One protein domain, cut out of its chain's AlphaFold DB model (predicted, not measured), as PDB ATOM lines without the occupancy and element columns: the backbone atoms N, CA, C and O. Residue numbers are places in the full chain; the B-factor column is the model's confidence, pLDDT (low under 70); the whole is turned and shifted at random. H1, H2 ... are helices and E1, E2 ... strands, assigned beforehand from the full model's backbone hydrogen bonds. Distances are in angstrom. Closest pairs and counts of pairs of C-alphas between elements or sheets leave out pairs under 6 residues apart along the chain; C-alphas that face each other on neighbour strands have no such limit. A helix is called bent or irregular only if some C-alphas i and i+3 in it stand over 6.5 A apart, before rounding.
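AT A GLANCE: This is residues 3 to 128 and 169 to 208 of the 266 residues of the protein "Glutamine amidotransferases class-II" of Metarhizium guizhouense (strain ARSEF 977) (UniProt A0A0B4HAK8). A five-stranded antiparallel sheet has two helices packed over one face, H4 along the strands and H3 slantwise over the E1 edge, and no named helix over its other face. H1 and H2 pack on H3 away from the sheet, while the small helices H5 and H6 lie beyond the strand ends. The printed part has 166 residues, in the order E1 H1 H2 H3 H4 H5 E2 E3 E4 E5 H6, and its class is mixed, helices and strands. The sheet's order is E1 - E2 - E3 - E4 - E5. The whole is compact, with a radius of gyration of the C-alphas of 16.0 A and spans of 50 by 41 by 25 A.

IN THESE COORDINATES: Find C-alpha 3 at (-46.340, -41.507, -8.591), where E1 begins and runs to residue 7. Next come H1, residues 11 to 19, and H2, residues 24 to 29. H1 is irregular, but only just: C-alphas 13 and 16 are 6.9 A apart. H3, residues 35 to 49, is 20.7 A long. From C-alpha 64 at (-56.639, -48.176, 2.918), H4 runs 28.4 A to residue 83. After H5, residues 87 to 92, look for E2, residues 100 to 106, 19.3 A, and E3, residues 110 to 115, 16.7 A. Beyond the cut are E4, residues 172 to 177, 16.2 A, and E5, residues 180 to 185, 16.8 A. H6, residues 202 to 206, ends at (-25.656, -38.579, -4.394).

HOW THE PARTS SIT: Start at edge strand E1, where N 3 and O 104 of E2 are 2.8 A apart. E2 and E3 form a hairpin, with N 105 and O 112 at 2.9 A. For E3 and E4 look at N 111 and O 176, 2.8 A, and for the hairpin E4 and E5 at N 173 and O 184, 2.8 A. H3 and H4 lie on the same face in two layers, helices on one face of a sheet, at heights of 10.4 A and 9.9 A. They touch at a steep tilt of 58 degrees, closest at the C-alphas of Leu 47 and Ala 70, 5.4 A. The hub H3 also touches H1, closest at the C-alphas of Trp 11 and Asp 35, 7.0 A, and forms a helical hairpin with H2, closest at those of Trp 26 and Ala 41, 5.4 A. H5 and H6 touch no helix and are not on the sheet. Every O i to N i+4 pair is within hydrogen-bond range in H2, H3, H4, H5 and H6, and 3 of 5 are in H1.

THE WHOLE: The two C-alphas farthest apart, those of Glu 59 and Ser 92, are 51.8 A apart. Residues 129 to 168 are not printed, and C-alphas 128 and 169 are 8.9 A apart across the cut. The links H3 to H4 and E5 to H6 are long. The mean pLDDT of the printed part is 95.4, and no printed residue is under 70.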
ATOM      1  N   MET A   3     -47.529 -42.349  -8.458       96.88
ATOM      2  CA  MET A   3     -46.340 -41.507  -8.591       96.88
ATOM      3  C   MET A   3     -45.179 -42.157  -7.832       96.88
ATOM      4  O   MET A   3     -45.397 -42.871  -6.852       96.88
ATOM      5  N   HIS A   4     -43.948 -41.877  -8.249       97.25
ATOM      6  CA  HIS A   4     -42.734 -42.375  -7.610       97.25
ATOM      7  C   HIS A   4     -41.661 -41.282  -7.605       97.25
ATOM      8  O   HIS A   4     -41.456 -40.604  -8.611       97.25
ATOM      9  N   ASN A   5     -40.982 -41.112  -6.472       95.50
ATOM     10  CA  ASN A   5     -39.801 -40.269  -6.333       95.50
ATOM     11  C   ASN A   5     -38.652 -41.099  -5.745       95.50
ATOM     12  O   ASN A   5     -38.686 -41.465  -4.569       95.50
ATOM     13  N   GLY A   6     -37.643 -41.390  -6.560       95.94
ATOM     14  CA  GLY A   6     -36.557 -42.287  -6.190       95.94
ATOM     15  C   GLY A   6     -36.120 -43.146  -7.369       95.94
ATOM     16  O   GLY A   6     -36.087 -42.668  -8.500       95.94
ATOM     17  N   GLY A   7     -35.763 -44.395  -7.092       97.19
ATOM     18  CA  GLY A   7     -35.289 -45.342  -8.092       97.19
ATOM     19  C   GLY A   7     -35.157 -46.755  -7.531       97.19
ATOM     20  O   GLY A   7     -34.856 -46.928  -6.347       97.19
ATOM     21  N   LEU A   8     -35.362 -47.762  -8.378       98.31
ATOM     22  CA  LEU A   8     -35.180 -49.173  -8.036       98.31
ATOM     23  C   LEU A   8     -33.697 -49.574  -8.161       98.31
ATOM     24  O   LEU A   8     -33.074 -49.432  -9.216       98.31
ATOM     25  N   GLY A   9     -33.133 -50.109  -7.078       97.25
ATOM     26  CA  GLY A   9     -31.742 -50.553  -7.002       97.25
ATOM     27  C   GLY A   9     -31.450 -51.711  -7.957       97.25
ATOM     28  O   GLY A   9     -32.216 -52.671  -8.050       97.25
ATOM     29  N   GLY A  10     -30.331 -51.631  -8.680       96.94
ATOM     30  CA  GLY A  10     -29.944 -52.644  -9.664       96.94
ATOM     31  C   GLY A  10     -30.870 -52.756 -10.889       96.94
ATOM     32  O   GLY A  10     -30.905 -53.822 -11.505       96.94
ATOM     33  N   TRP A  11     -31.603 -51.693 -11.268       97.19
ATOM     34  CA  TRP A  11     -32.629 -51.705 -12.336       97.19
ATOM     35  C   TRP A  11     -32.232 -52.457 -13.622       97.19
ATOM     36  O   TRP A  11     -33.016 -53.263 -14.129       97.19
ATOM     37  N   LYS A  12     -30.989 -52.271 -14.100       95.38
ATOM     38  CA  LYS A  12     -30.387 -52.974 -15.257       95.38
ATOM     39  C   LYS A  12     -30.580 -54.501 -15.204       95.38
ATOM     40  O   LYS A  12     -30.816 -55.118 -16.240       95.38
ATOM     41  N   TYR A  13     -30.489 -55.098 -14.016       96.94
ATOM     42  CA  TYR A  13     -30.521 -56.547 -13.798       96.94
ATOM     43  C   TYR A  13     -31.906 -57.069 -13.434       96.94
ATOM     44  O   TYR A  13     -32.262 -58.185 -13.816       96.94
ATOM     45  N   ILE A  14     -32.694 -56.275 -12.707       97.56
ATOM     46  CA  ILE A  14     -34.007 -56.717 -12.230       97.56
ATOM     47  C   ILE A  14     -35.127 -56.503 -13.246       97.56
ATOM     48  O   ILE A  14     -36.109 -57.232 -13.184       97.56
ATOM     49  N   LYS A  15     -34.989 -55.576 -14.211       97.50
ATOM     50  CA  LYS A  15     -36.064 -55.238 -15.166       97.50
ATOM     51  C   LYS A  15     -36.664 -56.460 -15.869       97.50
ATOM     52  O   LYS A  15     -37.883 -56.581 -15.927       97.50
ATOM     53  N   ARG A  16     -35.821 -57.369 -16.381       97.06
ATOM     54  CA  ARG A  16     -36.290 -58.594 -17.058       97.06
ATOM     55  C   ARG A  16     -37.030 -59.511 -16.081       97.06
ATOM     56  O   ARG A  16     -38.193 -59.800 -16.310       97.06
ATOM     57  N   LYS A  17     -36.400 -59.837 -14.946       97.56
ATOM     58  CA  LYS A  17     -36.989 -60.668 -13.882       97.56
ATOM     59  C   LYS A  17     -38.298 -60.101 -13.315       97.56
ATOM     60  O   LYS A  17     -39.143 -60.869 -12.876       97.56
ATOM     61  N   LEU A  18     -38.455 -58.773 -13.283       98.25
ATOM     62  CA  LEU A  18     -39.704 -58.117 -12.892       98.25
ATOM     63  C   LEU A  18     -40.776 -58.357 -13.957       98.25
ATOM     64  O   LEU A  18     -41.867 -58.792 -13.613       98.25
ATOM     65  N   GLY A  19     -40.450 -58.139 -15.236       97.38
ATOM     66  CA  GLY A  19     -41.356 -58.438 -16.346       97.38
ATOM     67  C   GLY A  19     -41.793 -59.901 -16.387       97.38
ATOM     68  O   GLY A  19     -42.986 -60.154 -16.499       97.38
ATOM     69  N   ASP A  20     -40.865 -60.837 -16.173       97.44
ATOM     70  CA  ASP A  20     -41.137 -62.282 -16.113       97.44
ATOM     71  C   ASP A  20     -42.071 -62.686 -14.941       97.44
ATOM     72  O   ASP A  20     -42.595 -63.801 -14.931       97.44
ATOM     73  N   ARG A  21     -42.274 -61.817 -13.932       96.38
ATOM     74  CA  ARG A  21     -43.222 -62.044 -12.819       96.38
ATOM     75  C   ARG A  21     -44.638 -61.526 -13.101       96.38
ATOM     76  O   ARG A  21     -45.582 -62.054 -12.510       96.38
ATOM     77  N   LEU A  22     -44.789 -60.498 -13.939       97.88
ATOM     78  CA  LEU A  22     -46.087 -59.880 -14.233       97.88
ATOM     79  C   LEU A  22     -46.977 -60.838 -15.033       97.88
ATOM     80  O   LEU A  22     -46.497 -61.539 -15.919       97.88
ATOM     81  N   ALA A  23     -48.285 -60.827 -14.780       97.50
ATOM     82  CA  ALA A  23     -49.233 -61.400 -15.729       97.50
ATOM     83  C   ALA A  23     -49.266 -60.571 -17.029       97.50
ATOM     84  O   ALA A  23     -49.158 -59.341 -16.985       97.50
ATOM     85  N   ASP A  24     -49.491 -61.232 -18.172       97.69
ATOM     86  CA  ASP A  24     -49.497 -60.635 -19.520       97.69
ATOM     87  C   ASP A  24     -50.273 -59.313 -19.602       97.69
ATOM     88  O   ASP A  24     -49.804 -58.352 -20.206       97.69
ATOM     89  N   LYS A  25     -51.438 -59.241 -18.940       96.69
ATOM     90  CA  LYS A  25     -52.274 -58.035 -18.825       96.69
ATOM     91  C   LYS A  25     -51.462 -56.812 -18.381       96.69
ATOM     92  O   LYS A  25     -51.472 -55.791 -19.058       96.69
ATOM     93  N   TRP A  26     -50.740 -56.926 -17.268       97.38
ATOM     94  CA  TRP A  26     -49.988 -55.820 -16.673       97.38
ATOM     95  C   TRP A  26     -48.656 -55.579 -17.378       97.38
ATOM     96  O   TRP A  26     -48.223 -54.436 -17.477       97.38
ATOM     97  N   TYR A  27     -48.037 -56.632 -17.920       97.62
ATOM     98  CA  TYR A  27     -46.847 -56.506 -18.762       97.62
ATOM     99  C   TYR A  27     -47.134 -55.680 -20.030       97.62
ATOM    100  O   TYR A  27     -46.371 -54.777 -20.369       97.62
ATOM    101  N   LEU A  28     -48.251 -55.958 -20.713       97.19
ATOM    102  CA  LEU A  28     -48.644 -55.300 -21.966       97.19
ATOM    103  C   LEU A  28     -49.196 -53.876 -21.776       97.19
ATOM    104  O   LEU A  28     -49.241 -53.108 -22.738       97.19
ATOM    105  N   GLU A  29     -49.609 -53.500 -20.562       95.69
ATOM    106  CA  GLU A  29     -50.045 -52.131 -20.250       95.69
ATOM    107  C   GLU A  29     -48.882 -51.133 -20.090       95.69
ATOM    108  O   GLU A  29     -49.104 -49.924 -20.208       95.69
ATOM    109  N   VAL A  30     -47.647 -51.614 -19.881       96.88
ATOM    110  CA  VAL A  30     -46.442 -50.774 -19.789       96.88
ATOM    111  C   VAL A  30     -46.074 -50.208 -21.164       96.88
ATOM    112  O   VAL A  30     -45.837 -50.943 -22.122       96.88
ATOM    113  N   LYS A  31     -45.982 -48.879 -21.261       95.25
ATOM    114  CA  LYS A  31     -45.716 -48.139 -22.509       95.25
ATOM    115  C   LYS A  31     -44.329 -47.504 -22.537       95.25
ATOM    116  O   LYS A  31     -43.803 -47.244 -23.618       95.25
ATOM    117  N   GLY A  32     -43.741 -47.233 -21.376       93.31
ATOM    118  CA  GLY A  32     -42.434 -46.605 -21.236       93.31
ATOM    119  C   GLY A  32     -41.338 -47.507 -20.658       93.31
ATOM    120  O   GLY A  32     -41.457 -48.717 -20.452       93.31
ATOM    121  N   GLY A  33     -40.176 -46.885 -20.443       91.12
ATOM    122  CA  GLY A  33     -38.960 -47.564 -19.993       91.12
ATOM    123  C   GLY A  33     -38.664 -47.455 -18.495       91.12
ATOM    124  O   GLY A  33     -37.738 -48.134 -18.039       91.12
ATOM    125  N   THR A  34     -39.398 -46.603 -17.769       96.69
ATOM    126  CA  THR A  34     -39.053 -46.145 -16.410       96.69
ATOM    127  C   THR A  34     -39.366 -47.190 -15.347       96.69
ATOM    128  O   THR A  34     -40.442 -47.778 -15.343       96.69
ATOM    129  N   ASP A  35     -38.453 -47.386 -14.403       97.62
ATOM    130  CA  ASP A  35     -38.644 -48.267 -13.244       97.62
ATOM    131  C   ASP A  35     -39.932 -47.964 -12.452       97.62
ATOM    132  O   ASP A  35     -40.597 -48.864 -11.957       97.62
ATOM    133  N   SER A  36     -40.318 -46.692 -12.423       98.06
ATOM    134  CA  SER A  36     -41.513 -46.134 -11.795       98.06
ATOM    135  C   SER A  36     -42.820 -46.684 -12.374       98.06
ATOM    136  O   SER A  36     -43.775 -46.906 -11.632       98.06
ATOM    137  N   GLU A  37     -42.863 -46.910 -13.687       98.25
ATOM    138  CA  GLU A  37     -44.008 -47.473 -14.412       98.25
ATOM    139  C   GLU A  37     -44.059 -49.000 -14.273       98.25
ATOM    140  O   GLU A  37     -45.119 -49.569 -14.031       98.25
ATOM    141  N   TRP A  38     -42.899 -49.660 -14.318       98.44
ATOM    142  CA  TRP A  38     -42.790 -51.098 -14.056       98.44
ATOM    143  C   TRP A  38     -43.140 -51.449 -12.597       98.44
ATOM    144  O   TRP A  38     -43.796 -52.458 -12.348       98.44
ATOM    145  N   ALA A  39     -42.788 -50.591 -11.634       98.56
ATOM    146  CA  ALA A  39     -43.227 -50.710 -10.244       98.56
ATOM    147  C   ALA A  39     -44.746 -50.509 -10.091       98.56
ATOM    148  O   ALA A  39     -45.364 -51.170  -9.258       98.56
ATOM    149  N   PHE A  40     -45.366 -49.653 -10.916       98.50
ATOM    150  CA  PHE A  40     -46.824 -49.513 -10.938       98.50
ATOM    151  C   PHE A  40     -47.507 -50.764 -11.505       98.50
ATOM    152  O   PHE A  40     -48.456 -51.254 -10.900       98.50
ATOM    153  N   ALA A  41     -46.998 -51.329 -12.604       98.44
ATOM    154  CA  ALA A  41     -47.501 -52.591 -13.149       98.44
ATOM    155  C   ALA A  41     -47.386 -53.741 -12.129       98.44
ATOM    156  O   ALA A  41     -48.341 -54.492 -11.943       98.44
ATOM    157  N   LEU A  42     -46.271 -53.819 -11.388       98.69
ATOM    158  CA  LEU A  42     -46.097 -54.775 -10.287       98.69
ATOM    159  C   LEU A  42     -47.097 -54.548  -9.145       98.69
ATOM    160  O   LEU A  42     -47.616 -55.514  -8.589       98.69
ATOM    161  N   PHE A  43     -47.401 -53.293  -8.804       98.69
ATOM    162  CA  PHE A  43     -48.433 -52.966  -7.821       98.69
ATOM    163  C   PHE A  43     -49.834 -53.407  -8.277       98.69
ATOM    164  O   PHE A  43     -50.580 -53.971  -7.475       98.69
ATOM    165  N   LEU A  44     -50.191 -53.189  -9.547       98.50
ATOM    166  CA  LEU A  44     -51.484 -53.601 -10.107       98.50
ATOM    167  C   LEU A  44     -51.619 -55.132 -10.126       98.50
ATOM    168  O   LEU A  44     -52.605 -55.663  -9.619       98.50
ATOM    169  N   ASP A  45     -50.591 -55.837 -10.599       98.56
ATOM    170  CA  ASP A  45     -50.504 -57.302 -10.570       98.56
ATOM    171  C   ASP A  45     -50.612 -57.857  -9.135       98.56
ATOM    172  O   ASP A  45     -51.376 -58.786  -8.868       98.56
ATOM    173  N   THR A  46     -49.939 -57.219  -8.173       98.62
ATOM    174  CA  THR A  46     -50.018 -57.569  -6.744       98.62
ATOM    175  C   THR A  46     -51.422 -57.343  -6.170       98.62
ATOM    176  O   THR A  46     -51.926 -58.184  -5.425       98.62
ATOM    177  N   LEU A  47     -52.084 -56.236  -6.521       98.38
ATOM    178  CA  LEU A  47     -53.452 -55.933  -6.090       98.38
ATOM    179  C   LEU A  47     -54.465 -56.940  -6.669       98.38
ATOM    180  O   LEU A  47     -55.343 -57.410  -5.942       98.38
ATOM    181  N   GLU A  48     -54.294 -57.344  -7.931       98.25
ATOM    182  CA  GLU A  48     -55.122 -58.369  -8.574       98.25
ATOM    183  C   GLU A  48     -54.930 -59.747  -7.920       98.25
ATOM    184  O   GLU A  48     -55.914 -60.402  -7.571       98.25
ATOM    185  N   ARG A  49     -53.681 -60.151  -7.632       98.19
ATOM    186  CA  ARG A  49     -53.371 -61.392  -6.888       98.19
ATOM    187  C   ARG A  49     -53.867 -61.388  -5.441       98.19
ATOM    188  O   ARG A  49     -54.114 -62.455  -4.884       98.19
ATOM    189  N   LEU A  50     -54.052 -60.214  -4.836       98.06
ATOM    190  CA  LEU A  50     -54.721 -60.062  -3.539       98.06
ATOM    191  C   LEU A  50     -56.253 -60.222  -3.615       98.06
ATOM    192  O   LEU A  50     -56.908 -60.166  -2.576       98.06
ATOM    193  N   GLY A  51     -56.822 -60.446  -4.805       97.62
ATOM    194  CA  GLY A  51     -58.255 -60.660  -5.026       97.62
ATOM    195  C   GLY A  51     -59.036 -59.398  -5.400       97.62
ATOM    196  O   GLY A  51     -60.266 -59.424  -5.403       97.62
ATOM    197  N   HIS A  52     -58.356 -58.292  -5.715       97.62
ATOM    198  CA  HIS A  52     -58.982 -57.004  -6.013       97.62
ATOM    199  C   HIS A  52     -58.696 -56.583  -7.457       97.62
ATOM    200  O   HIS A  52     -57.574 -56.217  -7.780       97.62
ATOM    201  N   ASN A  53     -59.710 -56.594  -8.328       96.50
ATOM    202  CA  ASN A  53     -59.564 -56.176  -9.728       96.50
ATOM    203  C   ASN A  53     -59.148 -54.687  -9.820       96.50
ATOM    204  O   ASN A  53     -59.993 -53.825  -9.553       96.50
ATOM    205  N   PRO A  54     -57.916 -54.345 -10.248       95.25
ATOM    206  CA  PRO A  54     -57.448 -52.958 -10.291       95.25
ATOM    207  C   PRO A  54     -58.125 -52.121 -11.384       95.25
ATOM    208  O   PRO A  54     -58.074 -50.897 -11.343       95.25
ATOM    209  N   SER A  55     -58.776 -52.776 -12.351       92.81
ATOM    210  CA  SER A  55     -59.590 -52.143 -13.397       92.81
ATOM    211  C   SER A  55     -61.022 -51.827 -12.929       92.81
ATOM    212  O   SER A  55     -61.826 -51.343 -13.722       92.81
ATOM    213  N   SER A  56     -61.372 -52.134 -11.673       94.06
ATOM    214  CA  SER A  56     -62.671 -51.798 -11.077       94.06
ATOM    215  C   SER A  56     -62.615 -50.494 -10.275       94.06
ATOM    216  O   SER A  56     -61.568 -50.126  -9.750       94.06
ATOM    217  N   SER A  57     -63.766 -49.832 -10.139       92.12
ATOM    218  CA  SER A  57     -63.939 -48.631  -9.308       92.12
ATOM    219  C   SER A  57     -65.016 -48.887  -8.246       92.12
ATOM    220  O   SER A  57     -66.181 -48.557  -8.477       92.12
ATOM    221  N   PRO A  58     -64.687 -49.533  -7.108       93.88
ATOM    222  CA  PRO A  58     -65.655 -49.770  -6.040       93.88
ATOM    223  C   PRO A  58     -66.141 -48.445  -5.434       93.88
ATOM    224  O   PRO A  58     -65.342 -47.537  -5.236       93.88
ATOM    225  N   GLU A  59     -67.419 -48.359  -5.054       93.12
ATOM    226  CA  GLU A  59     -68.060 -47.136  -4.520       93.12
ATOM    227  C   GLU A  59     -67.329 -46.506  -3.314       93.12
ATOM    228  O   GLU A  59     -67.404 -45.302  -3.086       93.12
ATOM    229  N   ASN A  60     -66.610 -47.319  -2.535       91.62
ATOM    230  CA  ASN A  60     -65.852 -46.900  -1.352       91.62
ATOM    231  C   ASN A  60     -64.322 -47.049  -1.528       91.62
ATOM    232  O   ASN A  60     -63.578 -46.983  -0.545       91.62
ATOM    233  N   GLY A  61     -63.853 -47.271  -2.761       95.31
ATOM    234  CA  GLY A  61     -62.481 -47.676  -3.069       95.31
ATOM    235  C   GLY A  61     -62.157 -49.111  -2.628       95.31
ATOM    236  O   GLY A  61     -63.017 -49.855  -2.154       95.31
ATOM    237  N   PHE A  62     -60.891 -49.506  -2.763       96.50
ATOM    238  CA  PHE A  62     -60.393 -50.810  -2.295       96.50
ATOM    239  C   PHE A  62     -60.177 -50.841  -0.776       96.50
ATOM    240  O   PHE A  62     -60.094 -51.908  -0.169       96.50
ATOM    241  N   GLY A  63     -60.091 -49.663  -0.156       95.75
ATOM    242  CA  GLY A  63     -59.867 -49.485   1.272       95.75
ATOM    243  C   GLY A  63     -58.376 -49.376   1.637       95.75
ATOM    244  O   GLY A  63     -57.519 -50.049   1.056       95.75
ATOM    245  N   PRO A  64     -58.027 -48.552   2.642       96.69
ATOM    246  CA  PRO A  64     -56.639 -48.176   2.918       96.69
ATOM    247  C   PRO A  64     -55.757 -49.346   3.376       96.69
ATOM    248  O   PRO A  64     -54.548 -49.335   3.158       96.69
ATOM    249  N   THR A  65     -56.337 -50.371   4.008       97.19
ATOM    250  CA  THR A  65     -55.604 -51.576   4.434       97.19
ATOM    251  C   THR A  65     -55.207 -52.455   3.247       97.19
ATOM    252  O   THR A  65     -54.099 -52.984   3.241       97.19
ATOM    253  N   VAL A  66     -56.063 -52.564   2.225       98.19
ATOM    254  CA  VAL A  66     -55.779 -53.332   1.003       98.19
ATOM    255  C   VAL A  66     -54.658 -52.665   0.212       98.19
ATOM    256  O   VAL A  66     -53.655 -53.311  -0.083       98.19
ATOM    257  N   LEU A  67     -54.778 -51.358  -0.054       98.12
ATOM    258  CA  LEU A  67     -53.753 -50.609  -0.789       98.12
ATOM    259  C   LEU A  67     -52.394 -50.647  -0.082       98.12
ATOM    260  O   LEU A  67     -51.375 -50.880  -0.725       98.12
ATOM    261  N   ARG A  68     -52.372 -50.469   1.245       98.00
ATOM    262  CA  ARG A  68     -51.151 -50.577   2.052       98.00
ATOM    263  C   ARG A  68     -50.506 -51.957   1.929       98.00
ATOM    264  O   ARG A  68     -49.325 -52.021   1.611       98.00
ATOM    265  N   LYS A  69     -51.277 -53.040   2.090       98.50
ATOM    266  CA  LYS A  69     -50.773 -54.414   1.938       98.50
ATOM    267  C   LYS A  69     -50.217 -54.671   0.532       98.50
ATOM    268  O   LYS A  69     -49.168 -55.295   0.398       98.50
ATOM    269  N   ALA A  70     -50.888 -54.171  -0.507       98.56
ATOM    270  CA  ALA A  70     -50.417 -54.275  -1.887       98.56
ATOM    271  C   ALA A  70     -49.090 -53.517  -2.097       98.56
ATOM    272  O   ALA A  70     -48.167 -54.056  -2.705       98.56
ATOM    273  N   VAL A  71     -48.943 -52.311  -1.537       98.56
ATOM    274  CA  VAL A  71     -47.681 -51.549  -1.571       98.56
ATOM    275  C   VAL A  71     -46.564 -52.250  -0.786       98.56
ATOM    276  O   VAL A  71     -45.451 -52.361  -1.294       98.56
ATOM    277  N   GLU A  72     -46.845 -52.776   0.409       98.50
ATOM    278  CA  GLU A  72     -45.885 -53.548   1.218       98.50
ATOM    279  C   GLU A  72     -45.381 -54.787   0.457       98.50
ATOM    280  O   GLU A  72     -44.175 -55.018   0.375       98.50
ATOM    281  N   GLN A  73     -46.284 -55.538  -0.183       98.69
ATOM    282  CA  GLN A  73     -45.925 -56.683  -1.029       98.69
ATOM    283  C   GLN A  73     -45.201 -56.280  -2.325       98.69
ATOM    284  O   GLN A  73     -44.359 -57.034  -2.810       98.69
ATOM    285  N   THR A  74     -45.473 -55.093  -2.874       98.75
ATOM    286  CA  THR A  74     -44.728 -54.548  -4.022       98.75
ATOM    287  C   THR A  74     -43.280 -54.242  -3.624       98.75
ATOM    288  O   THR A  74     -42.351 -54.653  -4.315       98.75
ATOM    289  N   ILE A  75     -43.070 -53.588  -2.474       98.75
ATOM    290  CA  ILE A  75     -41.732 -53.302  -1.926       98.75
ATOM    291  C   ILE A  75     -40.976 -54.602  -1.625       98.75
ATOM    292  O   ILE A  75     -39.810 -54.727  -2.000       98.75
ATOM    293  N   ALA A  76     -41.635 -55.591  -1.013       98.62
ATOM    294  CA  ALA A  76     -41.033 -56.894  -0.734       98.62
ATOM    295  C   ALA A  76     -40.549 -57.598  -2.015       98.62
ATOM    296  O   ALA A  76     -39.406 -58.043  -2.070       98.62
ATOM    297  N   GLN A  77     -41.364 -57.623  -3.072       98.69
ATOM    298  CA  GLN A  77     -40.976 -58.217  -4.356       98.69
ATOM    299  C   GLN A  77     -39.840 -57.456  -5.054       98.69
ATOM    300  O   GLN A  77     -38.975 -58.085  -5.659       98.69
ATOM    301  N   ILE A  78     -39.794 -56.122  -4.951       98.62
ATOM    302  CA  ILE A  78     -38.658 -55.327  -5.449       98.62
ATOM    303  C   ILE A  78     -37.379 -55.700  -4.685       98.62
ATOM    304  O   ILE A  78     -36.361 -55.983  -5.316       98.62
ATOM    305  N   ASN A  79     -37.439 -55.778  -3.350       98.38
ATOM    306  CA  ASN A  79     -36.310 -56.212  -2.526       98.38
ATOM    307  C   ASN A  79     -35.834 -57.628  -2.921       98.38
ATOM    308  O   ASN A  79     -34.644 -57.813  -3.143       98.38
ATOM    309  N   GLU A  80     -36.740 -58.606  -3.078       98.38
ATOM    310  CA  GLU A  80     -36.407 -59.972  -3.532       98.38
ATOM    311  C   GLU A  80     -35.707 -59.988  -4.898       98.38
ATOM    312  O   GLU A  80     -34.735 -60.717  -5.109       98.38
ATOM    313  N   LEU A  81     -36.216 -59.204  -5.853       98.31
ATOM    314  CA  LEU A  81     -35.645 -59.109  -7.190       98.31
ATOM    315  C   LEU A  81     -34.209 -58.579  -7.127       98.31
ATOM    316  O   LEU A  81     -33.324 -59.159  -7.761       98.31
ATOM    317  N   THR A  82     -33.968 -57.539  -6.328       97.44
ATOM    318  CA  THR A  82     -32.638 -56.955  -6.120       97.44
ATOM    319  C   THR A  82     -31.706 -57.873  -5.318       97.44
ATOM    320  O   THR A  82     -30.537 -58.007  -5.678       97.44
ATOM    321  N   ASP A  83     -32.210 -58.581  -4.304       96.62
ATOM    322  CA  ASP A  83     -31.462 -59.607  -3.560       96.62
ATOM    323  C   ASP A  83     -31.041 -60.782  -4.461       96.62
ATOM    324  O   ASP A  83     -30.024 -61.428  -4.216       96.62
ATOM    325  N   SER A  84     -31.795 -61.053  -5.533       96.81
ATOM    326  CA  SER A  84     -31.497 -62.121  -6.497       96.81
ATOM    327  C   SER A  84     -30.400 -61.779  -7.521       96.81
ATOM    328  O   SER A  84     -30.180 -62.556  -8.458       96.81
ATOM    329  N   ILE A  85     -29.748 -60.614  -7.423       97.25
ATOM    330  CA  ILE A  85     -28.627 -60.253  -8.303       97.25
ATOM    331  C   ILE A  85     -27.367 -61.038  -7.871       97.25
ATOM    332  O   ILE A  85     -27.004 -60.995  -6.693       97.25
ATOM    333  N   PRO A  86     -26.686 -61.757  -8.789       96.50
ATOM    334  CA  PRO A  86     -25.489 -62.536  -8.460       96.50
ATOM    335  C   PRO A  86     -24.347 -61.690  -7.875       96.50
ATOM    336  O   PRO A  86     -24.090 -60.574  -8.325       96.50
ATOM    337  N   GLN A  87     -23.649 -62.220  -6.867       94.50
ATOM    338  CA  GLN A  87     -22.620 -61.479  -6.118       94.50
ATOM    339  C   GLN A  87     -21.383 -61.131  -6.960       94.50
ATOM    340  O   GLN A  87     -20.773 -60.088  -6.748       94.50
ATOM    341  N   ASP A  88     -21.043 -61.966  -7.940       95.38
ATOM    342  CA  ASP A  88     -20.011 -61.708  -8.946       95.38
ATOM    343  C   ASP A  88     -20.353 -60.487  -9.816       95.38
ATOM    344  O   ASP A  88     -19.493 -59.640 -10.064       95.38
ATOM    345  N   VAL A  89     -21.621 -60.332 -10.208       94.88
ATOM    346  CA  VAL A  89     -22.112 -59.155 -10.947       94.88
ATOM    347  C   VAL A  89     -22.079 -57.904 -10.069       94.88
ATOM    348  O   VAL A  89     -21.647 -56.847 -10.527       94.88
ATOM    349  N   LEU A  90     -22.486 -58.013  -8.797       93.88
ATOM    350  CA  LEU A  90     -22.427 -56.886  -7.857       93.88
ATOM    351  C   LEU A  90     -20.993 -56.372  -7.656       93.88
ATOM    352  O   LEU A  90     -20.786 -55.162  -7.624       93.88
ATOM    353  N   GLN A  91     -20.017 -57.281  -7.548       91.12
ATOM    354  CA  GLN A  91     -18.605 -56.945  -7.335       91.12
ATOM    355  C   GLN A  91     -17.897 -56.456  -8.607       91.12
ATOM    356  O   GLN A  91     -17.046 -55.575  -8.521       91.12
ATOM    357  N   SER A  92     -18.217 -57.020  -9.777       93.69
ATOM    358  CA  SER A  92     -17.546 -56.675 -11.042       93.69
ATOM    359  C   SER A  92     -18.037 -55.371 -11.674       93.69
ATOM    360  O   SER A  92     -17.253 -54.701 -12.343       93.69
ATOM    361  N   GLU A  93     -19.302 -54.994 -11.459       93.62
ATOM    362  CA  GLU A  93     -19.912 -53.795 -12.053       93.62
ATOM    363  C   GLU A  93     -20.278 -52.691 -11.029       93.62
ATOM    364  O   GLU A  93     -20.982 -51.753 -11.395       93.62
ATOM    365  N   ASP A  94     -19.826 -52.791  -9.767       91.75
ATOM    366  CA  ASP A  94     -20.116 -51.845  -8.659       91.75
ATOM    367  C   ASP A  94     -21.609 -51.453  -8.578       91.75
ATOM    368  O   ASP A  94     -22.020 -50.289  -8.644       91.75
ATOM    369  N   VAL A  95     -22.465 -52.476  -8.537       93.75
ATOM    370  CA  VAL A  95     -23.907 -52.304  -8.738       93.75
ATOM    371  C   VAL A  95     -24.586 -51.810  -7.464       93.75
ATOM    372  O   VAL A  95     -24.789 -52.558  -6.509       93.75
ATOM    373  N   ASP A  96     -25.049 -50.563  -7.488       93.88
ATOM    374  CA  ASP A  96     -25.849 -49.991  -6.407       93.88
ATOM    375  C   ASP A  96     -27.255 -50.622  -6.334       93.88
ATOM    376  O   ASP A  96     -28.142 -50.378  -7.160       93.88
ATOM    377  N   THR A  97     -27.449 -51.449  -5.308       96.12
ATOM    378  CA  THR A  97     -28.674 -52.210  -5.013       96.12
ATOM    379  C   THR A  97     -29.653 -51.475  -4.099       96.12
ATOM    380  O   THR A  97     -30.722 -51.996  -3.785       96.12
ATOM    381  N   ARG A  98     -29.345 -50.251  -3.661       97.06
ATOM    382  CA  ARG A  98     -30.243 -49.499  -2.776       97.06
ATOM    383  C   ARG A  98     -31.367 -48.841  -3.566       97.06
ATOM    384  O   ARG A  98     -31.137 -47.974  -4.406       97.06
ATOM    385  N   SER A  99     -32.589 -49.236  -3.241       98.06
ATOM    386  CA  SER A  99     -33.820 -48.660  -3.762       98.06
ATOM    387  C   SER A  99     -34.288 -47.511  -2.874       98.06
ATOM    388  O   SER A  99     -34.373 -47.670  -1.657       98.06
ATOM    389  N   LEU A 100     -34.646 -46.382  -3.483       98.19
ATOM    390  CA  LEU A 100     -35.407 -45.299  -2.857       98.19
ATOM    391  C   LEU A 100     -36.824 -45.388  -3.403       98.19
ATOM    392  O   LEU A 100     -37.005 -45.141  -4.588       98.19
ATOM    393  N   LEU A 101     -37.803 -45.759  -2.578       98.19
ATOM    394  CA  LEU A 101     -39.164 -46.055  -3.040       98.19
ATOM    395  C   LEU A 101     -40.174 -45.142  -2.344       98.19
ATOM    396  O   LEU A 101     -40.979 -45.603  -1.530       98.19
ATOM    397  N   ASN A 102     -40.134 -43.839  -2.637       97.56
ATOM    398  CA  ASN A 102     -41.204 -42.937  -2.206       97.56
ATOM    399  C   ASN A 102     -42.330 -42.974  -3.245       97.56
ATOM    400  O   ASN A 102     -42.382 -42.155  -4.165       97.56
ATOM    401  N   PHE A 103     -43.205 -43.966  -3.117       98.50
ATOM    402  CA  PHE A 103     -44.418 -44.111  -3.907       98.50
ATOM    403  C   PHE A 103     -45.535 -43.235  -3.337       98.50
ATOM    404  O   PHE A 103     -45.605 -43.011  -2.127       98.50
ATOM    405  N   ALA A 104     -46.442 -42.789  -4.197       97.88
ATOM    406  CA  ALA A 104     -47.744 -42.258  -3.813       97.88
ATOM    407  C   ALA A 104     -48.812 -42.884  -4.717       97.88
ATOM    408  O   ALA A 104     -48.779 -42.718  -5.935       97.88
ATOM    409  N   VAL A 105     -49.756 -43.614  -4.126       97.75
ATOM    410  CA  VAL A 105     -50.819 -44.332  -4.840       97.75
ATOM    411  C   VAL A 105     -52.185 -43.956  -4.284       97.75
ATOM    412  O   VAL A 105     -52.346 -43.739  -3.084       97.75
ATOM    413  N   THR A 106     -53.184 -43.869  -5.161       96.94
ATOM    414  CA  THR A 106     -54.572 -43.608  -4.766       96.94
ATOM    415  C   THR A 106     -55.578 -44.298  -5.680       96.94
ATOM    416  O   THR A 106     -55.381 -44.371  -6.898       96.94
ATOM    417  N   ASP A 107     -56.664 -44.768  -5.069       96.00
ATOM    418  CA  ASP A 107     -57.874 -45.306  -5.697       96.00
ATOM    419  C   ASP A 107     -59.006 -44.263  -5.816       96.00
ATOM    420  O   ASP A 107     -60.118 -44.605  -6.197       96.00
ATOM    421  N   GLY A 108     -58.737 -42.995  -5.475       94.62
ATOM    422  CA  GLY A 108     -59.732 -41.918  -5.402       94.62
ATOM    423  C   GLY A 108     -60.380 -41.733  -4.023       94.62
ATOM    424  O   GLY A 108     -60.936 -40.669  -3.767       94.62
ATOM    425  N   HIS A 109     -60.256 -42.704  -3.110       94.69
ATOM    426  CA  HIS A 109     -60.850 -42.662  -1.760       94.69
ATOM    427  C   HIS A 109     -59.798 -42.656  -0.644       94.69
ATOM    428  O   HIS A 109     -60.012 -42.105   0.439       94.69
ATOM    429  N   SER A 110     -58.655 -43.288  -0.900       95.75
ATOM    430  CA  SER A 110     -57.513 -43.387   0.001       95.75
ATOM    431  C   SER A 110     -56.241 -42.983  -0.738       95.75
ATOM    432  O   SER A 110     -56.112 -43.223  -1.939       95.75
ATOM    433  N   VAL A 111     -55.273 -42.416  -0.024       96.62
ATOM    434  CA  VAL A 111     -53.923 -42.160  -0.540       96.62
ATOM    435  C   VAL A 111     -52.923 -42.867   0.365       96.62
ATOM    436  O   VAL A 111     -52.937 -42.680   1.582       96.62
ATOM    437  N   ILE A 112     -52.058 -43.684  -0.227       97.81
ATOM    438  CA  ILE A 112     -50.950 -44.346   0.456       97.81
ATOM    439  C   ILE A 112     -49.659 -43.743  -0.084       97.81
ATOM    440  O   ILE A 112     -49.393 -43.840  -1.282       97.81
ATOM    441  N   CYS A 113     -48.855 -43.140   0.789       97.94
ATOM    442  CA  CYS A 113     -47.523 -42.654   0.448       97.94
ATOM    443  C   CYS A 113     -46.473 -43.409   1.260       97.94
ATOM    444  O   CYS A 113     -46.617 -43.558   2.473       97.94
ATOM    445  N   THR A 114     -45.394 -43.850   0.625       98.12
ATOM    446  CA  THR A 114     -44.264 -44.481   1.312       98.12
ATOM    447  C   THR A 114     -43.113 -43.500   1.448       98.12
ATOM    448  O   THR A 114     -42.865 -42.672   0.574       98.12
ATOM    449  N   ARG A 115     -42.377 -43.611   2.552       96.81
ATOM    450  CA  ARG A 115     -41.029 -43.065   2.675       96.81
ATOM    451  C   ARG A 115     -40.097 -44.226   2.981       96.81
ATOM    452  O   ARG A 115     -40.081 -44.696   4.115       96.81
ATOM    453  N   TYR A 116     -39.373 -44.726   1.984       98.00
ATOM    454  CA  TYR A 116     -38.675 -46.011   2.098       98.00
ATOM    455  C   TYR A 116     -37.301 -46.024   1.425       98.00
ATOM    456  O   TYR A 116     -37.118 -45.474   0.336       98.00
ATOM    457  N   ILE A 117     -36.360 -46.714   2.071       98.00
ATOM    458  CA  ILE A 117     -35.060 -47.088   1.525       98.00
ATOM    459  C   ILE A 117     -34.697 -48.533   1.894       98.00
ATOM    460  O   ILE A 117     -34.806 -48.939   3.054       98.00
ATOM    461  N   SER A 118     -34.177 -49.290   0.922       97.44
ATOM    462  CA  SER A 118     -33.668 -50.656   1.129       97.44
ATOM    463  C   SER A 118     -32.237 -50.662   1.704       97.44
ATOM    464  O   SER A 118     -31.307 -51.255   1.150       97.44
ATOM    465  N   SER A 119     -32.040 -49.934   2.804       96.38
ATOM    466  CA  SER A 119     -30.794 -49.842   3.573       96.38
ATOM    467  C   SER A 119     -31.141 -49.612   5.040       96.38
ATOM    468  O   SER A 119     -32.044 -48.837   5.346       96.38
ATOM    469  N   SER A 120     -30.423 -50.250   5.967       94.19
ATOM    470  CA  SER A 120     -30.517 -49.920   7.396       94.19
ATOM    471  C   SER A 120     -29.654 -48.709   7.766       94.19
ATOM    472  O   SER A 120     -29.940 -48.037   8.751       94.19
ATOM    473  N   LYS A 121     -28.621 -48.397   6.971       94.19
ATOM    474  CA  LYS A 121     -27.615 -47.359   7.266       94.19
ATOM    475  C   LYS A 121     -27.914 -46.009   6.624       94.19
ATOM    476  O   LYS A 121     -27.501 -44.985   7.154       94.19
ATOM    477  N   ASP A 122     -28.600 -46.005   5.487       94.50
ATOM    478  CA  ASP A 122     -28.914 -44.795   4.726       94.50
ATOM    479  C   ASP A 122     -30.328 -44.278   5.064       94.50
ATOM    480  O   ASP A 122     -31.209 -45.032   5.495       94.50
ATOM    481  N   GLU A 123     -30.550 -42.974   4.906       93.62
ATOM    482  CA  GLU A 123     -31.854 -42.324   5.085       93.62
ATOM    483  C   GLU A 123     -32.674 -42.392   3.785       93.62
ATOM    484  O   GLU A 123     -32.114 -42.414   2.694       93.62
ATOM    485  N   ALA A 124     -34.008 -42.411   3.871       93.69
ATOM    486  CA  ALA A 124     -34.862 -42.319   2.687       93.69
ATOM    487  C   ALA A 124     -34.990 -40.871   2.183       93.69
ATOM    488  O   ALA A 124     -34.846 -39.911   2.945       93.69
ATOM    489  N   ALA A 125     -35.350 -40.706   0.909       92.44
ATOM    490  CA  ALA A 125     -35.646 -39.395   0.335       92.44
ATOM    491  C   ALA A 125     -36.757 -38.678   1.124       92.44
ATOM    492  O   ALA A 125     -37.627 -39.310   1.736       92.44
ATOM    493  N   SER A 126     -36.716 -37.348   1.143       89.81
ATOM    494  CA  SER A 126     -37.558 -36.530   2.009       89.81
ATOM    495  C   SER A 126     -39.038 -36.703   1.699       89.81
ATOM    496  O   SER A 126     -39.439 -36.667   0.531       89.81
ATOM    497  N   LEU A 127     -39.846 -36.809   2.749       90.31
ATOM    498  CA  LEU A 127     -41.301 -36.783   2.667       90.31
ATOM    499  C   LEU A 127     -41.839 -36.091   3.920       90.31
ATOM    500  O   LEU A 127     -41.541 -36.507   5.047       90.31
ATOM    501  N   TYR A 128     -42.635 -35.047   3.712       87.12
ATOM    502  CA  TYR A 128     -43.360 -34.352   4.766       87.12
ATOM    503  C   TYR A 128     -44.840 -34.320   4.407       87.12
ATOM    504  O   TYR A 128     -45.197 -34.280   3.226       87.12
ATOM    505  N   PRO A 169     -41.401 -40.528   9.055       92.44
ATOM    506  CA  PRO A 169     -40.199 -41.282   9.410       92.44
ATOM    507  C   PRO A 169     -39.685 -42.140   8.245       92.44
ATOM    508  O   PRO A 169     -40.438 -42.493   7.338       92.44
ATOM    509  N   THR A 170     -38.394 -42.471   8.255       94.00
ATOM    510  CA  THR A 170     -37.811 -43.415   7.286       94.00
ATOM    511  C   THR A 170     -38.420 -44.809   7.476       94.00
ATOM    512  O   THR A 170     -38.708 -45.215   8.599       94.00
ATOM    513  N   ASN A 171     -38.618 -45.530   6.372       96.44
ATOM    514  CA  ASN A 171     -39.254 -46.850   6.291       96.44
ATOM    515  C   ASN A 171     -40.636 -46.866   6.963       96.44
ATOM    516  O   ASN A 171     -40.926 -47.663   7.853       96.44
ATOM    517  N   SER A 172     -41.495 -45.938   6.535       96.38
ATOM    518  CA  SER A 172     -42.877 -45.799   7.006       96.38
ATOM    519  C   SER A 172     -43.856 -45.517   5.864       96.38
ATOM    520  O   SER A 172     -43.494 -44.984   4.813       96.38
ATOM    521  N   ILE A 173     -45.122 -45.854   6.104       97.50
ATOM    522  CA  ILE A 173     -46.266 -45.631   5.224       97.50
ATOM    523  C   ILE A 173     -47.189 -44.594   5.854       97.50
ATOM    524  O   ILE A 173     -47.755 -44.818   6.924       97.50
ATOM    525  N   LEU A 174     -47.385 -43.485   5.151       96.56
ATOM    526  CA  LEU A 174     -48.434 -42.513   5.417       96.56
ATOM    527  C   LEU A 174     -49.722 -42.982   4.727       96.56
ATOM    528  O   LEU A 174     -49.768 -43.169   3.515       96.56
ATOM    529  N   THR A 175     -50.774 -43.185   5.508       96.31
ATOM    530  CA  THR A 175     -52.116 -43.557   5.056       96.31
ATOM    531  C   THR A 175     -53.050 -42.379   5.273       96.31
ATOM    532  O   THR A 175     -53.225 -41.936   6.406       96.31
ATOM    533  N   ILE A 176     -53.668 -41.900   4.200       94.00
ATOM    534  CA  ILE A 176     -54.687 -40.854   4.213       94.00
ATOM    535  C   ILE A 176     -55.995 -41.503   3.767       94.00
ATOM    536  O   ILE A 176     -56.057 -42.097   2.690       94.00
ATOM    537  N   HIS A 177     -57.034 -41.420   4.589       92.19
ATOM    538  CA  HIS A 177     -58.361 -41.922   4.245       92.19
ATOM    539  C   HIS A 177     -59.417 -41.043   4.907       92.19
ATOM    540  O   HIS A 177     -59.432 -40.912   6.134       92.19
ATOM    541  N   ARG A 178     -60.299 -40.439   4.099       87.50
ATOM    542  CA  ARG A 178     -61.225 -39.385   4.554       87.50
ATOM    543  C   ARG A 178     -60.427 -38.296   5.304       87.50
ATOM    544  O   ARG A 178     -59.376 -37.885   4.828       87.50
ATOM    545  N   GLN A 179     -60.878 -37.886   6.489       80.94
ATOM    546  CA  GLN A 179     -60.213 -36.899   7.353       80.94
ATOM    547  C   GLN A 179     -59.103 -37.487   8.251       80.94
ATOM    548  O   GLN A 179     -58.624 -36.813   9.162       80.94
ATOM    549  N   THR A 180     -58.724 -38.759   8.085       85.06
ATOM    550  CA  THR A 180     -57.763 -39.434   8.970       85.06
ATOM    551  C   THR A 180     -56.411 -39.609   8.287       85.06
ATOM    552  O   THR A 180     -56.325 -40.142   7.181       85.06
ATOM    553  N   VAL A 181     -55.345 -39.213   8.988       89.62
ATOM    554  CA  VAL A 181     -53.954 -39.448   8.588       89.62
ATOM    555  C   VAL A 181     -53.283 -40.342   9.625       89.62
ATOM    556  O   VAL A 181     -53.284 -40.022  10.811       89.62
ATOM    557  N   MET A 182     -52.720 -41.466   9.184       92.19
ATOM    558  CA  MET A 182     -52.065 -42.467  10.029       92.19
ATOM    559  C   MET A 182     -50.689 -42.814   9.468       92.19
ATOM    560  O   MET A 182     -50.545 -42.973   8.258       92.19
ATOM    561  N   THR A 183     -49.705 -43.011  10.339       93.94
ATOM    562  CA  THR A 183     -48.357 -43.450   9.953       93.94
ATOM    563  C   THR A 183     -48.105 -44.846  10.507       93.94
ATOM    564  O   THR A 183     -48.322 -45.082  11.693       93.94
ATOM    565  N   HIS A 184     -47.640 -45.763   9.660       94.81
ATOM    566  CA  HIS A 184     -47.334 -47.147  10.026       94.81
ATOM    567  C   HIS A 184     -45.887 -47.485   9.633       94.81
ATOM    568  O   HIS A 184     -45.482 -47.114   8.532       94.81
ATOM    569  N   PRO A 185     -45.097 -48.173  10.473       96.38
ATOM    570  CA  PRO A 185     -43.755 -48.609  10.094       96.38
ATOM    571  C   PRO A 185     -43.812 -49.747   9.064       96.38
ATOM    572  O   PRO A 185     -44.672 -50.622   9.154       96.38
ATOM    573  N   ILE A 186     -42.865 -49.765   8.125       97.06
ATOM    574  CA  ILE A 186     -42.605 -50.919   7.255       97.06
ATOM    575  C   ILE A 186     -41.659 -51.840   8.026       97.06
ATOM    576  O   ILE A 186     -40.523 -51.458   8.297       97.06
ATOM    577  N   LEU A 187     -42.134 -53.024   8.414       95.25
ATOM    578  CA  LEU A 187     -41.392 -53.970   9.254       95.25
ATOM    579  C   LEU A 187     -40.677 -55.026   8.399       95.25
ATOM    580  O   LEU A 187     -41.168 -56.141   8.236       95.25
ATOM    581  N   ASP A 188     -39.511 -54.672   7.859       95.31
ATOM    582  CA  ASP A 188     -38.654 -55.567   7.075       95.31
ATOM    583  C   ASP A 188     -37.209 -55.633   7.616       95.31
ATOM    584  O   ASP A 188     -36.914 -55.151   8.712       95.31
ATOM    585  N   LYS A 189     -36.287 -56.236   6.852       94.94
ATOM    586  CA  LYS A 189     -34.864 -56.371   7.222       94.94
ATOM    587  C   LYS A 189     -34.089 -55.043   7.303       94.94
ATOM    588  O   LYS A 189     -32.936 -55.043   7.726       94.94
ATOM    589  N   TYR A 190     -34.690 -53.934   6.873       95.75
ATOM    590  CA  TYR A 190     -34.130 -52.584   6.937       95.75
ATOM    591  C   TYR A 190     -34.829 -51.706   7.983       95.75
ATOM    592  O   TYR A 190     -34.429 -50.552   8.165       95.75
ATOM    593  N   TYR A 191     -35.866 -52.215   8.651       92.56
ATOM    594  CA  TYR A 191     -36.484 -51.565   9.800       92.56
ATOM    595  C   TYR A 191     -35.529 -51.570  10.993       92.56
ATOM    596  O   TYR A 191     -34.917 -52.590  11.301       92.56
ATOM    597  N   GLU A 192     -35.440 -50.437  11.688       90.00
ATOM    598  CA  GLU A 192     -34.651 -50.315  12.912       90.00
ATOM    599  C   GLU A 192     -35.574 -50.004  14.092       90.00
ATOM    600  O   GLU A 192     -36.517 -49.220  13.964       90.00
ATOM    601  N   ARG A 193     -35.322 -50.661  15.227       88.19
ATOM    602  CA  ARG A 193     -36.105 -50.544  16.461       88.19
ATOM    603  C   ARG A 193     -35.561 -49.478  17.401       88.19
ATOM    604  O   ARG A 193     -36.333 -48.968  18.210       88.19
ATOM    605  N   ASP A 194     -34.266 -49.168  17.331       88.12
ATOM    606  CA  ASP A 194     -33.673 -48.106  18.143       88.12
ATOM    607  C   ASP A 194     -34.129 -46.716  17.641       88.12
ATOM    608  O   ASP A 194     -33.773 -46.322  16.526       88.12
ATOM    609  N   PRO A 195     -34.889 -45.933  18.438       81.75
ATOM    610  CA  PRO A 195     -35.300 -44.582  18.058       81.75
ATOM    611  C   PRO A 195     -34.130 -43.585  17.977       81.75
ATOM    612  O   PRO A 195     -34.321 -42.487  17.457       81.75
ATOM    613  N   TYR A 196     -32.943 -43.936  18.485       83.69
ATOM    614  CA  TYR A 196     -31.726 -43.124  18.396       83.69
ATOM    615  C   TYR A 196     -30.821 -43.502  17.218       83.69
ATOM    616  O   TYR A 196     -29.759 -42.896  17.054       83.69
ATOM    617  N   HIS A 197     -31.218 -44.471  16.388       88.50
ATOM    618  CA  HIS A 197     -30.425 -44.890  15.239       88.50
ATOM    619  C   HIS A 197     -30.296 -43.781  14.188       88.50
ATOM    620  O   HIS A 197     -31.282 -43.329  13.599       88.50
ATOM    621  N   VAL A 198     -29.056 -43.378  13.917       88.38
ATOM    622  CA  VAL A 198     -28.726 -42.326  12.948       88.38
ATOM    623  C   VAL A 198     -28.484 -42.940  11.573       88.38
ATOM    624  O   VAL A 198     -27.708 -43.885  11.419       88.38
ATOM    625  N   ARG A 199     -29.120 -42.363  10.551       92.69
ATOM    626  CA  ARG A 199     -29.002 -42.786   9.151       92.69
ATOM    627  C   ARG A 199     -28.266 -41.738   8.322       92.69
ATOM    628  O   ARG A 199     -28.467 -40.543   8.496       92.69
ATOM    629  N   SER A 200     -27.432 -42.185   7.389       93.56
ATOM    630  CA  SER A 200     -26.667 -41.306   6.504       93.56
ATOM    631  C   SER A 200     -27.543 -40.699   5.408       93.56
ATOM    632  O   SER A 200     -28.181 -41.416   4.638       93.56
ATOM    633  N   SER A 201     -27.508 -39.374   5.274       92.56
ATOM    634  CA  SER A 201     -28.153 -38.646   4.173       92.56
ATOM    635  C   SER A 201     -27.327 -38.632   2.874       92.56
ATOM    636  O   SER A 201     -27.835 -38.213   1.831       92.56
ATOM    637  N   ALA A 202     -26.080 -39.125   2.904       92.56
ATOM    638  CA  ALA A 202     -25.150 -39.062   1.775       92.56
ATOM    639  C   ALA A 202     -25.702 -39.744   0.514       92.56
ATOM    640  O   ALA A 202     -25.641 -39.169  -0.570       92.56
ATOM    641  N   PHE A 203     -26.308 -40.928   0.649       93.25
ATOM    642  CA  PHE A 203     -26.841 -41.673  -0.492       93.25
ATOM    643  C   PHE A 203     -27.932 -40.907  -1.254       93.25
ATOM    644  O   PHE A 203     -27.883 -40.784  -2.478       93.25
ATOM    645  N   VAL A 204     -28.890 -40.338  -0.519       92.44
ATOM    646  CA  VAL A 204     -29.983 -39.520  -1.067       92.44
ATOM    647  C   VAL A 204     -29.429 -38.295  -1.799       92.44
ATOM    648  O   VAL A 204     -29.878 -37.990  -2.903       92.44
ATOM    649  N   GLN A 205     -28.403 -37.649  -1.237       91.62
ATOM    650  CA  GLN A 205     -27.727 -36.503  -1.851       91.62
ATOM    651  C   GLN A 205     -26.980 -36.894  -3.137       91.62
ATOM    652  O   GLN A 205     -27.095 -36.190  -4.139       91.62
ATOM    653  N   THR A 206     -26.295 -38.046  -3.172       92.94
ATOM    654  CA  THR A 206     -25.656 -38.579  -4.394       92.94
ATOM    655  C   THR A 206     -26.670 -38.864  -5.508       92.94
ATOM    656  O   THR A 206     -26.341 -38.730  -6.683       92.94
ATOM    657  N   LYS A 207     -27.923 -39.201  -5.169       91.62
ATOM    658  CA  LYS A 207     -29.029 -39.351  -6.134       91.62
ATOM    659  C   LYS A 207     -29.708 -38.024  -6.519       91.62
ATOM    660  O   LYS A 207     -30.723 -38.049  -7.208       91.62
ATOM    661  N   GLY A 208     -29.187 -36.872  -6.084       89.44
ATOM    662  CA  GLY A 208     -29.772 -35.550  -6.356       89.44
ATOM    663  C   GLY A 208     -31.065 -35.260  -5.582       89.44
ATOM    664  O   GLY A 208     -31.788 -34.316  -5.901       89.44
TER     665      GLY A 208